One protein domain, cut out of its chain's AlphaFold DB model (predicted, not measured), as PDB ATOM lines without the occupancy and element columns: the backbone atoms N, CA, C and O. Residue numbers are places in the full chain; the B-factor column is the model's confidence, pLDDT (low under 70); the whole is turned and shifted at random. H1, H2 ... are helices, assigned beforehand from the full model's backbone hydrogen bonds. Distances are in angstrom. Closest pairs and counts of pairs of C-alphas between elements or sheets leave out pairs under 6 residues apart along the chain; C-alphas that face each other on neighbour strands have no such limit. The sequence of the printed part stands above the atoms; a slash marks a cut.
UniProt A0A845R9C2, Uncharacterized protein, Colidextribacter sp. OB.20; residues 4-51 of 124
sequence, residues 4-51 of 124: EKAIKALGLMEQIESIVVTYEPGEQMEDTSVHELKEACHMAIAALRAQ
ATOM      1  N   GLU A   4      -9.236  10.303 104.534       85.88
ATOM      2  CA  GLU A   4      -8.555   9.807 105.735       85.88
ATOM      3  C   GLU A   4      -7.284   9.032 105.364       85.88
ATOM      4  O   GLU A   4      -6.257   9.175 106.027       85.88
ATOM      5  N   LYS A   5      -7.322   8.263 104.264       82.94
ATOM      6  CA  LYS A   5      -6.142   7.570 103.727       82.94
ATOM      7  C   LYS A   5      -5.093   8.554 103.197       82.94
ATOM      8  O   LYS A   5      -3.918   8.359 103.481       82.94
ATOM      9  N   ALA A   6      -5.506   9.618 102.506       81.31
ATOM     10  CA  ALA A   6      -4.596  10.653 102.015       81.31
ATOM     11  C   ALA A   6      -3.918  11.421 103.162       81.31
ATOM     12  O   ALA A   6      -2.707  11.608 103.131       81.31
ATOM     13  N   ILE A   7      -4.667  11.805 104.205       81.94
ATOM     14  CA  ILE A   7      -4.103  12.469 105.397       81.94
ATOM     15  C   ILE A   7      -3.081  11.562 106.082       81.94
ATOM     16  O   ILE A   7      -1.994  12.014 106.422       81.94
ATOM     17  N   LYS A   8      -3.404  10.275 106.254       83.12
ATOM     18  CA  LYS A   8      -2.473   9.307 106.841       83.12
ATOM     19  C   LYS A   8      -1.199   9.160 105.999       83.12
ATOM     20  O   LYS A   8      -0.114   9.178 106.564       83.12
ATOM     21  N   ALA A   9      -1.326   9.041 104.675       77.69
ATOM     22  CA  ALA A   9      -0.187   8.930 103.763       77.69
ATOM     23  C   ALA A   9       0.707  10.184 103.786       77.69
ATOM     24  O   ALA A   9       1.924  10.065 103.861       77.69
ATOM     25  N   LEU A  10       0.112  11.380 103.799       79.25
ATOM     26  CA  LEU A  10       0.852  12.644 103.902       79.25
ATOM     27  C   LEU A  10       1.498  12.829 105.282       79.25
ATOM     28  O   LEU A  10       2.622  13.303 105.356       79.25
ATOM     29  N   GLY A  11       0.838  12.415 106.366       78.50
ATOM     30  CA  GLY A  11       1.406  12.479 107.718       78.50
ATOM     31  C   GLY A  11       2.614  11.556 107.912       78.50
ATOM     32  O   GLY A  11       3.520  11.883 108.669       78.50
ATOM     33  N   LEU A  12       2.681  10.432 107.189       75.25
ATOM     34  CA  LEU A  12       3.870   9.566 107.187       75.25
ATOM     35  C   LEU A  12       5.096  10.270 106.579       75.25
ATOM     36  O   LEU A  12       6.215  10.010 107.015       75.25
ATOM     37  N   MET A  13       4.897  11.206 105.643       70.94
ATOM     38  CA  MET A  13       5.982  12.004 105.057       70.94
ATOM     39  C   MET A  13       6.605  13.001 106.040       70.94
ATOM     40  O   MET A  13       7.730  13.427 105.813       70.94
ATOM     41  N   GLU A  14       5.933  13.363 107.141       69.38
ATOM     42  CA  GLU A  14       6.523  14.243 108.166       69.38
ATOM     43  C   GLU A  14       7.688  13.573 108.914       69.38
ATOM     44  O   GLU A  14       8.527  14.259 109.492       69.38
ATOM     45  N   GLN A  15       7.743  12.237 108.910       66.94
ATOM     46  CA  GLN A  15       8.738  11.436 109.634       66.94
ATOM     47  C   GLN A  15       9.797  10.817 108.711       66.94
ATOM     48  O   GLN A  15      10.755  10.216 109.194       66.94
ATOM     49  N   ILE A  16       9.624  10.932 107.391       67.06
ATOM     50  CA  ILE A  16      10.495  10.329 106.381       67.06
ATOM     51  C   ILE A  16      11.304  11.443 105.713       67.06
ATOM     52  O   ILE A  16      10.770  12.230 104.938       67.06
ATOM     53  N   GLU A  17      12.611  11.493 105.982       60.75
ATOM     54  CA  GLU A  17      13.513  12.495 105.387       60.75
ATOM     55  C   GLU A  17      13.848  12.202 103.915       60.75
ATOM     56  O   GLU A  17      14.170  13.115 103.153       60.75
ATOM     57  N   SER A  18      13.769  10.937 103.487       61.38
ATOM     58  CA  SER A  18      13.961  10.548 102.087       61.38
ATOM     59  C   SER A  18      13.254   9.236 101.757       61.38
ATOM     60  O   SER A  18      13.233   8.307 102.562       61.38
ATOM     61  N   ILE A  19      12.690   9.156 100.551       65.69
ATOM     62  CA  ILE A  19      12.212   7.905  99.960       65.69
ATOM     63  C   ILE A  19      13.277   7.455  98.970       65.69
ATOM     64  O   ILE A  19      13.511   8.119  97.961       65.69
ATOM     65  N   VAL A  20      13.929   6.331  99.260       61.06
ATOM     66  CA  VAL A  20      14.849   5.686  98.323       61.06
ATOM     67  C   VAL A  20      14.060   4.634  97.559       61.06
ATOM     68  O   VAL A  20      13.698   3.603  98.115       61.06
ATOM     69  N   VAL A  21      13.787   4.904  96.286       60.28
ATOM     70  CA  VAL A  21      13.196   3.915  95.381       60.28
ATOM     71  C   VAL A  21      14.339   3.076  94.821       60.28
ATOM     72  O   VAL A  21      15.104   3.542  93.975       60.28
ATOM     73  N   THR A  22      14.505   1.854  95.320       55.88
ATOM     74  CA  THR A  22      15.458   0.896  94.751       55.88
ATOM     75  C   THR A  22      14.828   0.250  93.525       55.88
ATOM     76  O   THR A  22      13.814  -0.431  93.641       55.88
ATOM     77  N   TYR A  23      15.407   0.486  92.349       54.69
ATOM     78  CA  TYR A  23      14.937  -0.092  91.092       54.69
ATOM     79  C   TYR A  23      15.814  -1.293  90.733       54.69
ATOM     80  O   TYR A  23      16.979  -1.111  90.371       54.69
ATOM     81  N   GLU A  24      15.278  -2.511  90.819       55.88
ATOM     82  CA  GLU A  24      15.927  -3.666  90.199       55.88
ATOM     83  C   GLU A  24      15.546  -3.730  88.707       55.88
ATOM     84  O   GLU A  24      14.359  -3.689  88.366       55.88
ATOM     85  N   PRO A  25      16.517  -3.790  87.771       48.81
ATOM     86  CA  PRO A  25      16.219  -3.836  86.343       48.81
ATOM     87  C   PRO A  25      15.420  -5.099  85.979       48.81
ATOM     88  O   PRO A  25      15.978  -6.187  85.887       48.81
ATOM     89  N   GLY A  26      14.117  -4.946  85.735       59.03
ATOM     90  CA  GLY A  26      13.230  -6.035  85.303       59.03
ATOM     91  C   GLY A  26      11.952  -6.184  86.129       59.03
ATOM     92  O   GLY A  26      11.005  -6.802  85.645       59.03
ATOM     93  N   GLU A  27      11.873  -5.574  87.313       55.03
ATOM     94  CA  GLU A  27      10.638  -5.547  88.096       55.03
ATOM     95  C   GLU A  27       9.764  -4.357  87.690       55.03
ATOM     96  O   GLU A  27      10.064  -3.196  87.966       55.03
ATOM     97  N   GLN A  28       8.639  -4.644  87.034       56.50
ATOM     98  CA  GLN A  28       7.515  -3.712  87.006       56.50
ATOM     99  C   GLN A  28       6.712  -3.883  88.293       56.50
ATOM    100  O   GLN A  28       5.703  -4.584  88.322       56.50
ATOM    101  N   MET A  29       7.140  -3.220  89.359       50.81
ATOM    102  CA  MET A  29       6.229  -2.874  90.439       50.81
ATOM    103  C   MET A  29       6.330  -1.371  90.652       50.81
ATOM    104  O   MET A  29       7.350  -0.861  91.104       50.81
ATOM    105  N   GLU A  30       5.264  -0.639  90.311       54.50
ATOM    106  CA  GLU A  30       5.023   0.627  90.996       54.50
ATOM    107  C   GLU A  30       4.913   0.269  92.477       54.50
ATOM    108  O   GLU A  30       3.935  -0.354  92.900       54.50
ATOM    109  N   ASP A  31       5.962   0.579  93.238       63.16
ATOM    110  CA  ASP A  31       5.984   0.388  94.680       63.16
ATOM    111  C   ASP A  31       4.690   0.996  95.237       63.16
ATOM    112  O   ASP A  31       4.390   2.178  95.026       63.16
ATOM    113  N   THR A  32       3.861   0.153  95.858       64.56
ATOM    114  CA  THR A  32       2.494   0.513  96.267       64.56
ATOM    115  C   THR A  32       2.509   1.757  97.161       64.56
ATOM    116  O   THR A  32       1.592   2.572  97.095       64.56
ATOM    117  N   SER A  33       3.604   1.961  97.904       69.00
ATOM    118  CA  SER A  33       3.857   3.148  98.721       69.00
ATOM    119  C   SER A  33       3.984   4.447  97.901       69.00
ATOM    120  O   SER A  33       3.378   5.464  98.244       69.00
ATOM    121  N   VAL A  34       4.708   4.420  96.779       73.00
ATOM    122  CA  VAL A  34       4.907   5.575  95.885       73.00
ATOM    123  C   VAL A  34       3.614   5.914  95.147       73.00
ATOM    124  O   VAL A  34       3.256   7.090  95.033       73.00
ATOM    125  N   HIS A  35       2.882   4.897  94.685       79.31
ATOM    126  CA  HIS A  35       1.574   5.092  94.060       79.31
ATOM    127  C   HIS A  35       0.580   5.739  95.042       79.31
ATOM    128  O   HIS A  35      -0.099   6.710  94.700       79.31
ATOM    129  N   GLU A  36       0.523   5.259  96.288       80.25
ATOM    130  CA  GLU A  36      -0.320   5.855  97.328       80.25
ATOM    131  C   GLU A  36       0.061   7.311  97.628       80.25
ATOM    132  O   GLU A  36      -0.818   8.171  97.709       80.25
ATOM    133  N   LEU A  37       1.351   7.634  97.720       80.62
ATOM    134  CA  LEU A  37       1.797   9.014  97.929       80.62
ATOM    135  C   LEU A  37       1.420   9.939  96.770       80.62
ATOM    136  O   LEU A  37       0.955  11.057  96.998       80.62
ATOM    137  N   LYS A  38       1.565   9.475  95.525       82.88
ATOM    138  CA  LYS A  38       1.175  10.238  94.332       82.88
ATOM    139  C   LYS A  38      -0.317  10.571  94.353       82.88
ATOM    140  O   LYS A  38      -0.700  11.723  94.143       82.88
ATOM    141  N   GLU A  39      -1.147   9.589  94.690       88.19
ATOM    142  CA  GLU A  39      -2.591   9.774  94.835       88.19
ATOM    143  C   GLU A  39      -2.947  10.711  95.998       88.19
ATOM    144  O   GLU A  39      -3.818  11.574  95.855       88.19
ATOM    145  N   ALA A  40      -2.242  10.617  97.127       86.88
ATOM    146  CA  ALA A  40      -2.436  11.515  98.261       86.88
ATOM    147  C   ALA A  40      -2.092  12.972  97.899       86.88
ATOM    148  O   ALA A  40      -2.865  13.887  98.201       86.88
ATOM    149  N   CYS A  41      -0.984  13.191  97.184       85.50
ATOM    150  CA  CYS A  41      -0.588  14.497  96.659       85.50
ATOM    151  C   CYS A  41      -1.620  15.056  95.673       85.50
ATOM    152  O   CYS A  41      -1.997  16.225  95.777       85.50
ATOM    153  N   HIS A  42      -2.131  14.238  94.747       89.25
ATOM    154  CA  HIS A  42      -3.196  14.657  93.833       89.25
ATOM    155  C   HIS A  42      -4.452  15.106  94.585       89.25
ATOM    156  O   HIS A  42      -5.004  16.165  94.277       89.25
ATOM    157  N   MET A  43      -4.878  14.350  95.601       90.50
ATOM    158  CA  MET A  43      -6.022  14.721  96.436       90.50
ATOM    159  C   MET A  43      -5.779  16.021  97.208       90.50
ATOM    160  O   MET A  43      -6.673  16.865  97.261       90.50
ATOM    161  N   ALA A  44      -4.584  16.213  97.773       86.62
ATOM    162  CA  ALA A  44      -4.226  17.443  98.473       86.62
ATOM    163  C   ALA A  44      -4.242  18.654  97.534       86.62
ATOM    164  O   ALA A  44      -4.859  19.668  97.852       86.62
ATOM    165  N   ILE A  45      -3.642  18.538  96.346       86.31
ATOM    166  CA  ILE A  45      -3.652  19.598  95.330       86.31
ATOM    167  C   ILE A  45      -5.085  19.916  94.892       86.31
ATOM    168  O   ILE A  45      -5.449  21.087  94.803       86.31
ATOM    169  N   ALA A  46      -5.910  18.899  94.637       88.44
ATOM    170  CA  ALA A  46      -7.308  19.092  94.264       88.44
ATOM    171  C   ALA A  46      -8.095  19.799  95.377       88.44
ATOM    172  O   ALA A  46      -8.816  20.753  95.095       88.44
ATOM    173  N   ALA A  47      -7.909  19.394  96.635       86.38
ATOM    174  CA  ALA A  47      -8.550  20.025  97.785       86.38
ATOM    175  C   ALA A  47      -8.096  21.480  97.980       86.38
ATOM    176  O   ALA A  47      -8.932  22.346  98.218       86.38
ATOM    177  N   LEU A  48      -6.797  21.764  97.834       83.06
ATOM    178  CA  LEU A  48      -6.240  23.119  97.898       83.06
ATOM    179  C   LEU A  48      -6.790  24.005  96.773       83.06
ATOM    180  O   LEU A  48      -7.180  25.138  97.028       83.06
ATOM    181  N   ARG A  49      -6.888  23.481  95.545       80.88
ATOM    182  CA  ARG A  49      -7.477  24.198  94.399       80.88
ATOM    183  C   ARG A  49      -8.983  24.409  94.533       80.88
ATOM    184  O   ARG A  49      -9.497  25.398  94.023       80.88
ATOM    185  N   ALA A  50      -9.678  23.483  95.185       82.06
ATOM    186  CA  ALA A  50     -11.109  23.576  95.447       82.06
ATOM    187  C   ALA A  50     -11.445  24.502  96.625       82.06
ATOM    188  O   ALA A  50     -12.625  24.785  96.842       82.06
ATOM    189  N   GLN A  51     -10.448  24.978  97.389       75.50
ATOM    190  CA  GLN A  51     -10.713  25.978  98.416       75.50
ATOM    191  C   GLN A  51     -11.303  27.233  97.765       75.50
ATOM    192  O   GLN A  51     -10.823  27.678  96.719       75.50
TER     193      GLN A  51
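Overview. This is residues 4 to 51 of the 124 residues of an uncharacterized protein of Colidextribacter sp. OB.20 (UniProt A0A845R9C2). Look first for one long helix, H2, with a short helix, H1, set across its side near the middle, and a long loop, residues 13 to 31, that swings wide from the end of H1 and folds back to the beginning of H2. At one end of the long axis residues 24 to 29 of the loop stick out, and at the other end residues 45 to 51, of which 45 to 49 belong to H2. The printed part has 48 residues, with two named helices in the order H1, H2 and no named strand; its class is all helix. It is loose, with a radius of gyration of the C-alphas of 12.8 A, and elongated, spanning 42 by 22 by 16 A.

Arrangement. Start with H2, residues 32 to 49, and look along it at residues 36 to 44, which alone touch H1, residues 4 to 12. The closest C-alphas of the two helices are those of Ala 6 and Ala 40, 4.4 A apart. Their lines are about perpendicular, but only just, at 71 degrees. Their centres are 9.2 A apart. In both H1 and H2 every O i to N i+4 pair is within hydrogen-bond range.

Along the chain. Find C-alpha 32 at (2.494, 0.513, 96.267); from there H2 runs 25.8 A to C-alpha 49 at (-7.477, 24.198, 94.399). For H1, go to C-alpha 4 at (-8.555, 9.807, 105.735) and read on to C-alpha 12, 12.5 A away.

Size, cuts and confidence. The two C-alphas farthest apart are those of Gly 26 and Gln 51, at 42.1 A. The printed part has no cut. Between H1 and H2 you pass through a long link of 19 residues. The mean pLDDT of the printed part is 73.0, and residues 14 to 33 are under 70.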